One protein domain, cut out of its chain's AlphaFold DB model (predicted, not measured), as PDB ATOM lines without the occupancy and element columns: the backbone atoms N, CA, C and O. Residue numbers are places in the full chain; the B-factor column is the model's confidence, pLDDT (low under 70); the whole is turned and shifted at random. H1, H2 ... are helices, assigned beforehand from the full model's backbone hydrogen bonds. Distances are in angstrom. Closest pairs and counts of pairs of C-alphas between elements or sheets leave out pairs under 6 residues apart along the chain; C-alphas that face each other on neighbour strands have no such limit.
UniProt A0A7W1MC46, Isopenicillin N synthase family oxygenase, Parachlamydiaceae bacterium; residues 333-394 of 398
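Overview. This is residues 333 to 394 of the 398 residues of the protein "Isopenicillin N synthase family oxygenase" of Parachlamydiaceae bacterium (UniProt A0A7W1MC46). A loose head of three short helices, H2, H3 and H4, and the links between them makes up most of the printed part, and a thin arm with H1 reaches away from it at one end. Within the head H2, the longest helix, comes close to H3 nearly crosswise, while H4 stands apart from both; residues 334 to 340, of which 335 to 340 belong to H1, stick out and stand free. The printed part has 62 residues with four named helices, H1, H2, H3 and H4 in that order along the chain, and no named strand, and its class is all helix. The whole is loose, with a radius of gyration of the C-alphas of 13.4 A, and elongated, with spans of 42 by 23 by 18 A.

Along the chain. H2 is residues 350 to 360, 15.5 A from first to last C-alpha; C-alpha 350 is at (-26.806, 35.256, -52.888). H3 is residues 369 to 377, 12.2 A long by the same measure. H4 is residues 386 to 391, 8.5 A long, and ends with C-alpha 391 at (-6.607, 26.856, -39.700). H1, the first helix, is residues 335 to 342, 10.6 A long, and begins with C-alpha 335 at (-14.288, 57.325, -63.313).

Arrangement. H2 touches no helix, but is near H3. The two are close but not clearly touching, with 2 pairs of C-alphas within 8 A; the closest C-alphas, those of Ser 356 and Leu 375, are 6.7 A apart. Their centres are 11.3 A apart. Their lines stand at 77 degrees, about perpendicular. H2 and H4 are apart, but only just, with their closest C-alphas 8.4 A apart. H3 and H4 are apart, though they follow each other in the chain. H1 is apart from H2, from H3 and from H4. In H1, H2, H3 and H4 every O i to N i+4 pair is within hydrogen-bond range.

Size, cuts and confidence. The two C-alphas farthest apart, those of Ser 334 and Asp 366, are 42.4 A apart. From the first to the last printed C-alpha, Met 333 to Glu 394, the distance is 38.5 A. The printed part has no cut. The links are short but not tight: 7 residues between H1 and H2, 8 between H2 and H3, and 8 between H3 and H4. The mean pLDDT of the printed part is 91.2, and no printed residue is under 70.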
ATOM      1  N   MET A 333     -19.541  61.548 -59.816       97.69
ATOM      2  CA  MET A 333     -18.236  60.947 -59.519       97.69
ATOM      3  C   MET A 333     -17.343  60.919 -60.768       97.69
ATOM      4  O   MET A 333     -17.838  60.746 -61.888       97.69
ATOM      5  N   SER A 334     -16.026  61.029 -60.584       97.75
ATOM      6  CA  SER A 334     -15.042  60.679 -61.614       97.75
ATOM      7  C   SER A 334     -15.075  59.175 -61.922       97.75
ATOM      8  O   SER A 334     -15.685  58.379 -61.204       97.75
ATOM      9  N   ASN A 335     -14.392  58.751 -62.989       96.38
ATOM     10  CA  ASN A 335     -14.288  57.325 -63.313       96.38
ATOM     11  C   ASN A 335     -13.557  56.540 -62.211       96.38
ATOM     12  O   ASN A 335     -13.944  55.416 -61.898       96.38
ATOM     13  N   GLU A 336     -12.533  57.139 -61.605       97.00
ATOM     14  CA  GLU A 336     -11.751  56.558 -60.515       97.00
ATOM     15  C   GLU A 336     -12.588  56.450 -59.234       97.00
ATOM     16  O   GLU A 336     -12.627  55.387 -58.615       97.00
ATOM     17  N   GLU A 337     -13.319  57.510 -58.876       97.12
ATOM     18  CA  GLU A 337     -14.234  57.514 -57.727       97.12
ATOM     19  C   GLU A 337     -15.354  56.484 -57.900       97.12
ATOM     20  O   GLU A 337     -15.658  55.728 -56.977       97.12
ATOM     21  N   LYS A 338     -15.929  56.396 -59.106       95.88
ATOM     22  CA  LYS A 338     -16.938  55.390 -59.448       95.88
ATOM     23  C   LYS A 338     -16.380  53.971 -59.329       95.88
ATOM     24  O   LYS A 338     -17.059  53.095 -58.793       95.88
ATOM     25  N   ALA A 339     -15.166  53.730 -59.820       94.31
ATOM     26  CA  ALA A 339     -14.524  52.423 -59.716       94.31
ATOM     27  C   ALA A 339     -14.280  52.034 -58.251       94.31
ATOM     28  O   ALA A 339     -14.572  50.902 -57.870       94.31
ATOM     29  N   GLU A 340     -13.810  52.970 -57.422       95.06
ATOM     30  CA  GLU A 340     -13.611  52.745 -55.988       95.06
ATOM     31  C   GLU A 340     -14.937  52.502 -55.253       95.06
ATOM     32  O   GLU A 340     -15.049  51.561 -54.468       95.06
ATOM     33  N   TYR A 341     -15.978  53.279 -55.563       95.12
ATOM     34  CA  TYR A 341     -17.319  53.096 -55.007       95.12
ATOM     35  C   TYR A 341     -17.859  51.684 -55.268       95.12
ATOM     36  O   TYR A 341     -18.354  51.015 -54.360       95.12
ATOM     37  N   LEU A 342     -17.722  51.195 -56.505       93.62
ATOM     38  CA  LEU A 342     -18.257  49.896 -56.912       93.62
ATOM     39  C   LEU A 342     -17.504  48.697 -56.319       93.62
ATOM     40  O   LEU A 342     -18.080  47.610 -56.267       93.62
ATOM     41  N   LYS A 343     -16.285  48.869 -55.784       90.62
ATOM     42  CA  LYS A 343     -15.590  47.797 -55.038       90.62
ATOM     43  C   LYS A 343     -16.359  47.341 -53.795       90.62
ATOM     44  O   LYS A 343     -16.195  46.203 -53.364       90.62
ATOM     45  N   GLN A 344     -17.221  48.196 -53.240       89.75
ATOM     46  CA  GLN A 344     -18.081  47.861 -52.098       89.75
ATOM     47  C   GLN A 344     -19.230  46.908 -52.481       89.75
ATOM     48  O   GLN A 344     -19.800  46.240 -51.615       89.75
ATOM     49  N   TYR A 345     -19.544  46.798 -53.777       92.12
ATOM     50  CA  TYR A 345     -20.657  46.008 -54.305       92.12
ATOM     51  C   TYR A 345     -20.166  44.989 -55.347       92.12
ATOM     52  O   TYR A 345     -20.491  45.106 -56.534       92.12
ATOM     53  N   PRO A 346     -19.362  43.989 -54.932       88.06
ATOM     54  CA  PRO A 346     -18.817  42.999 -55.850       88.06
ATOM     55  C   PRO A 346     -19.932  42.181 -56.507       88.06
ATOM     56  O   PRO A 346     -20.983  41.925 -55.916       88.06
ATOM     57  N   ASN A 347     -19.683  41.732 -57.736       88.81
ATOM     58  CA  ASN A 347     -20.593  40.832 -58.432       88.81
ATOM     59  C   ASN A 347     -20.488  39.421 -57.839       88.81
ATOM     60  O   ASN A 347     -19.607  38.650 -58.211       88.81
ATOM     61  N   VAL A 348     -21.403  39.113 -56.930       92.50
ATOM     62  CA  VAL A 348     -21.553  37.808 -56.277       92.50
ATOM     63  C   VAL A 348     -22.982  37.318 -56.422       92.50
ATOM     64  O   VAL A 348     -23.887  38.112 -56.693       92.50
ATOM     65  N   ASN A 349     -23.214  36.028 -56.220       93.25
ATOM     66  CA  ASN A 349     -24.567  35.525 -56.003       93.25
ATOM     67  C   ASN A 349     -24.959  35.549 -54.513       93.25
ATOM     68  O   ASN A 349     -24.142  35.809 -53.625       93.25
ATOM     69  N   VAL A 350     -26.239  35.293 -54.245       92.88
ATOM     70  CA  VAL A 350     -26.806  35.256 -52.888       92.88
ATOM     71  C   VAL A 350     -26.088  34.257 -51.981       92.88
ATOM     72  O   VAL A 350     -25.787  34.599 -50.839       92.88
ATOM     73  N   MET A 351     -25.801  33.045 -52.463       91.31
ATOM     74  CA  MET A 351     -25.163  32.000 -51.655       91.31
ATOM     75  C   MET A 351     -23.734  32.373 -51.263       91.31
ATOM     76  O   MET A 351     -23.363  32.235 -50.102       91.31
ATOM     77  N   GLU A 352     -22.941  32.868 -52.211       93.25
ATOM     78  CA  GLU A 352     -21.568  33.320 -51.965       93.25
ATOM     79  C   GLU A 352     -21.539  34.425 -50.912       93.25
ATOM     80  O   GLU A 352     -20.758  34.351 -49.963       93.25
ATOM     81  N   ASN A 353     -22.436  35.410 -51.045       92.12
ATOM     82  CA  ASN A 353     -22.566  36.485 -50.072       92.12
ATOM     83  C   ASN A 353     -23.003  35.957 -48.700       92.12
ATOM     84  O   ASN A 353     -22.432  36.330 -47.686       92.12
ATOM     85  N   LEU A 354     -24.009  35.082 -48.643       90.69
ATOM     86  CA  LEU A 354     -24.497  34.540 -47.377       90.69
ATOM     87  C   LEU A 354     -23.407  33.735 -46.653       90.69
ATOM     88  O   LEU A 354     -23.151  33.973 -45.475       90.69
ATOM     89  N   LEU A 355     -22.739  32.815 -47.353       91.25
ATOM     90  CA  LEU A 355     -21.700  31.967 -46.767       91.25
ATOM     91  C   LEU A 355     -20.494  32.782 -46.298       91.25
ATOM     92  O   LEU A 355     -19.994  32.521 -45.205       91.25
ATOM     93  N   SER A 356     -20.052  33.785 -47.067       91.81
ATOM     94  CA  SER A 356     -18.929  34.625 -46.643       91.81
ATOM     95  C   SER A 356     -19.246  35.381 -45.353       91.81
ATOM     96  O   SER A 356     -18.454  35.346 -44.412       91.81
ATOM     97  N   ARG A 357     -20.443  35.973 -45.254       90.31
ATOM     98  CA  ARG A 357     -20.882  36.709 -44.059       90.31
ATOM     99  C   ARG A 357     -21.037  35.797 -42.848       90.31
ATOM    100  O   ARG A 357     -20.589  36.151 -41.763       90.31
ATOM    101  N   LEU A 358     -21.593  34.601 -43.021       87.44
ATOM    102  CA  LEU A 358     -21.736  33.637 -41.926       87.44
ATOM    103  C   LEU A 358     -20.395  33.089 -41.422       87.44
ATOM    104  O   LEU A 358     -20.265  32.816 -40.229       87.44
ATOM    105  N   ILE A 359     -19.397  32.946 -42.298       89.25
ATOM    106  CA  ILE A 359     -18.024  32.609 -41.897       89.25
ATOM    107  C   ILE A 359     -17.408  33.768 -41.108       89.25
ATOM    108  O   ILE A 359     -16.849  33.544 -40.036       89.25
ATOM    109  N   GLU A 360     -17.535  35.006 -41.594       88.31
ATOM    110  CA  GLU A 360     -17.022  36.199 -40.901       88.31
ATOM    111  C   GLU A 360     -17.660  36.407 -39.524       88.31
ATOM    112  O   GLU A 360     -16.980  36.789 -38.574       88.31
ATOM    113  N   MET A 361     -18.951  36.097 -39.393       82.38
ATOM    114  CA  MET A 361     -19.682  36.143 -38.125       82.38
ATOM    115  C   MET A 361     -19.354  34.973 -37.186       82.38
ATOM    116  O   MET A 361     -19.774  34.989 -36.032       82.38
ATOM    117  N   GLY A 362     -18.623  33.956 -37.654       79.81
ATOM    118  CA  GLY A 362     -18.323  32.753 -36.876       79.81
ATOM    119  C   GLY A 362     -19.506  31.790 -36.722       79.81
ATOM    120  O   GLY A 362     -19.429  30.864 -35.922       79.81
ATOM    121  N   SER A 363     -20.588  31.968 -37.486       79.94
ATOM    122  CA  SER A 363     -21.745  31.061 -37.480       79.94
ATOM    123  C   SER A 363     -21.434  29.724 -38.158       79.94
ATOM    124  O   SER A 363     -22.004  28.694 -37.800       79.94
ATOM    125  N   ILE A 364     -20.523  29.726 -39.136       82.56
ATOM    126  CA  ILE A 364     -19.973  28.508 -39.739       82.56
ATOM    127  C   ILE A 364     -18.622  28.235 -39.076       82.56
ATOM    128  O   ILE A 364     -17.607  28.821 -39.444       82.56
ATOM    129  N   LEU A 365     -18.637  27.352 -38.074       79.12
ATOM    130  CA  LEU A 365     -17.467  27.049 -37.240       79.12
ATOM    131  C   LEU A 365     -16.391  26.248 -37.981       79.12
ATOM    132  O   LEU A 365     -15.203  26.445 -37.738       79.12
ATOM    133  N   ASP A 366     -16.810  25.351 -38.876       85.69
ATOM    134  CA  ASP A 366     -15.910  24.476 -39.628       85.69
ATOM    135  C   ASP A 366     -16.241  24.459 -41.134       85.69
ATOM    136  O   ASP A 366     -16.783  23.479 -41.656       85.69
ATOM    137  N   PRO A 367     -15.995  25.573 -41.851       89.44
ATOM    138  CA  PRO A 367     -16.216  25.634 -43.291       89.44
ATOM    139  C   PRO A 367     -15.208  24.731 -44.006       89.44
ATOM    140  O   PRO A 367     -14.045  24.664 -43.613       89.44
ATOM    141  N   LYS A 368     -15.632  24.072 -45.091       92.38
ATOM    142  CA  LYS A 368     -14.739  23.274 -45.948       92.38
ATOM    143  C   LYS A 368     -13.633  24.146 -46.551       92.38
ATOM    144  O   LYS A 368     -13.891  25.280 -46.947       92.38
ATOM    145  N   GLU A 369     -12.435  23.586 -46.703       94.31
ATOM    146  CA  GLU A 369     -11.282  24.289 -47.286       94.31
ATOM    147  C   GLU A 369     -11.567  24.834 -48.694       94.31
ATOM    148  O   GLU A 369     -11.259  25.988 -48.974       94.31
ATOM    149  N   GLU A 370     -12.202  24.035 -49.559       94.38
ATOM    150  CA  GLU A 370     -12.579  24.436 -50.925       94.38
ATOM    151  C   GLU A 370     -13.435  25.710 -50.927       94.38
ATOM    152  O   GLU A 370     -13.143  26.655 -51.652       94.38
ATOM    153  N   LEU A 371     -14.420  25.789 -50.026       92.88
ATOM    154  CA  LEU A 371     -15.261  26.976 -49.874       92.88
ATOM    155  C   LEU A 371     -14.441  28.200 -49.442       92.88
ATOM    156  O   LEU A 371     -14.654  29.296 -49.958       92.88
ATOM    157  N   ILE A 372     -13.501  28.032 -48.506       95.25
ATOM    158  CA  ILE A 372     -12.624  29.125 -48.061       95.25
ATOM    159  C   ILE A 372     -11.735  29.607 -49.205       95.25
ATOM    160  O   ILE A 372     -11.618  30.815 -49.408       95.25
ATOM    161  N   ARG A 373     -11.159  28.682 -49.978       94.81
ATOM    162  CA  ARG A 373     -10.326  28.989 -51.143       94.81
ATOM    163  C   ARG A 373     -11.108  29.778 -52.194       94.81
ATOM    164  O   ARG A 373     -10.633  30.823 -52.635       94.81
ATOM    165  N   ASP A 374     -12.319  29.334 -52.523       93.00
ATOM    166  CA  ASP A 374     -13.185  29.981 -53.513       93.00
ATOM    167  C   ASP A 374     -13.617  31.389 -53.090       93.00
ATOM    168  O   ASP A 374     -13.568  32.329 -53.888       93.00
ATOM    169  N   LEU A 375     -14.038  31.557 -51.831       93.50
ATOM    170  CA  LEU A 375     -14.453  32.860 -51.307       93.50
ATOM    171  C   LEU A 375     -13.266  33.821 -51.159       93.50
ATOM    172  O   LEU A 375     -13.412  35.013 -51.431       93.50
ATOM    173  N   HIS A 376     -12.093  33.323 -50.756       92.69
ATOM    174  CA  HIS A 376     -10.881  34.134 -50.646       92.69
ATOM    175  C   HIS A 376     -10.374  34.595 -52.020       92.69
ATOM    176  O   HIS A 376     -10.097  35.779 -52.188       92.69
ATOM    177  N   ALA A 377     -10.356  33.713 -53.027       90.81
ATOM    178  CA  ALA A 377      -9.959  34.058 -54.397       90.81
ATOM    179  C   ALA A 377     -10.858  35.134 -55.037       90.81
ATOM    180  O   ALA A 377     -10.426  35.864 -55.928       90.81
ATOM    181  N   LYS A 378     -12.110  35.247 -54.574       89.19
ATOM    182  CA  LYS A 378     -13.072  36.287 -54.975       89.19
ATOM    183  C   LYS A 378     -13.038  37.530 -54.076       89.19
ATOM    184  O   LYS A 378     -13.876  38.413 -54.245       89.19
ATOM    185  N   ASP A 379     -12.109  37.593 -53.119       89.12
ATOM    186  CA  ASP A 379     -11.963  38.683 -52.149       89.12
ATOM    187  C   ASP A 379     -13.255  38.930 -51.328       89.12
ATOM    188  O   ASP A 379     -13.644  40.065 -51.034       89.12
ATOM    189  N   LEU A 380     -13.961  37.848 -50.972       90.06
ATOM    190  CA  LEU A 380     -15.230  37.889 -50.226       90.06
ATOM    191  C   LEU A 380     -15.077  37.654 -48.721       90.06
ATOM    192  O   LEU A 380     -16.036  37.860 -47.983       90.06
ATOM    193  N   LEU A 381     -13.891  37.242 -48.268       90.94
ATOM    194  CA  LEU A 381     -13.539  37.098 -46.853       90.94
ATOM    195  C   LEU A 381     -12.654  38.275 -46.432       90.94
ATOM    196  O   LEU A 381     -11.428  38.171 -46.426       90.94
ATOM    197  N   LYS A 382     -13.278  39.401 -46.082       86.88
ATOM    198  CA  LYS A 382     -12.589  40.629 -45.662       86.88
ATOM    199  C   LYS A 382     -12.004  40.494 -44.260       86.88
ATOM    200  O   LYS A 382     -10.879  40.925 -44.008       86.88
ATOM    201  N   GLN A 383     -12.766  39.918 -43.332       87.62
ATOM    202  CA  GLN A 383     -12.380  39.796 -41.923       87.62
ATOM    203  C   GLN A 383     -12.746  38.423 -41.336       87.62
ATOM    204  O   GLN A 383     -13.514  38.350 -40.378       87.62
ATOM    205  N   PRO A 384     -12.192  37.313 -41.865       88.44
ATOM    206  CA  PRO A 384     -12.468  36.001 -41.297       88.44
ATOM    207  C   PRO A 384     -11.935  35.903 -39.853       88.44
ATOM    208  O   PRO A 384     -10.893  36.505 -39.546       88.44
ATOM    209  N   PRO A 385     -12.601  35.136 -38.964       89.88
ATOM    210  CA  PRO A 385     -12.160  34.950 -37.587       89.88
ATOM    211  C   PRO A 385     -10.729  34.422 -37.517       89.88
ATOM    212  O   PRO A 385     -10.299  33.646 -38.372       89.88
ATOM    213  N   LYS A 386     -10.000  34.779 -36.453       90.44
ATOM    214  CA  LYS A 386      -8.612  34.334 -36.260       90.44
ATOM    215  C   LYS A 386      -8.471  32.809 -36.361       90.44
ATOM    216  O   LYS A 386      -7.577  32.343 -37.045       90.44
ATOM    217  N   ALA A 387      -9.399  32.046 -35.782       90.12
ATOM    218  CA  ALA A 387      -9.385  30.584 -35.864       90.12
ATOM    219  C   ALA A 387      -9.460  30.049 -37.310       90.12
ATOM    220  O   ALA A 387      -8.803  29.064 -37.631       90.12
ATOM    221  N   ILE A 388     -10.215  30.715 -38.193       92.56
ATOM    222  CA  ILE A 388     -10.296  30.364 -39.619       92.56
ATOM    223  C   ILE A 388      -8.992  30.731 -40.336       92.56
ATOM    224  O   ILE A 388      -8.489  29.932 -41.123       92.56
ATOM    225  N   LYS A 389      -8.416  31.904 -40.030       92.38
ATOM    226  CA  LYS A 389      -7.112  32.327 -40.570       92.38
ATOM    227  C   LYS A 389      -5.988  31.373 -40.168       92.38
ATOM    228  O   LYS A 389      -5.204  30.978 -41.018       92.38
ATOM    229  N   ASP A 390      -5.948  30.985 -38.896       93.62
ATOM    230  CA  ASP A 390      -4.937  30.080 -38.348       93.62
ATOM    231  C   ASP A 390      -5.090  28.665 -38.936       93.62
ATOM    232  O   ASP A 390      -4.095  28.030 -39.276       93.62
ATOM    233  N   LYS A 391      -6.330  28.177 -39.109       94.62
ATOM    234  CA  LYS A 391      -6.607  26.856 -39.700       94.62
ATOM    235  C   LYS A 391      -6.217  26.771 -41.179       94.62
ATOM    236  O   LYS A 391      -5.705  25.740 -41.604       94.62
ATOM    237  N   TYR A 392      -6.471  27.825 -41.950       94.75
ATOM    238  CA  TYR A 392      -6.219  27.879 -43.393       94.75
ATOM    239  C   TYR A 392      -5.090  28.857 -43.737       94.75
ATOM    240  O   TYR A 392      -5.183  29.614 -44.703       94.75
ATOM    241  N   SER A 393      -4.020  28.860 -42.939       93.38
ATOM    242  CA  SER A 393      -2.939  29.848 -43.039       93.38
ATOM    243  C   SER A 393      -2.288  29.898 -44.421       93.38
ATOM    244  O   SER A 393      -1.930  30.974 -44.882       93.38
ATOM    245  N   GLU A 394      -2.185  28.763 -45.117       93.44
ATOM    246  CA  GLU A 394      -1.634  28.694 -46.480       93.44
ATOM    247  C   GLU A 394      -2.489  29.431 -47.520       93.44
ATOM    248  O   GLU A 394      -1.963  29.919 -48.519       93.44
TER     249      GLU A 394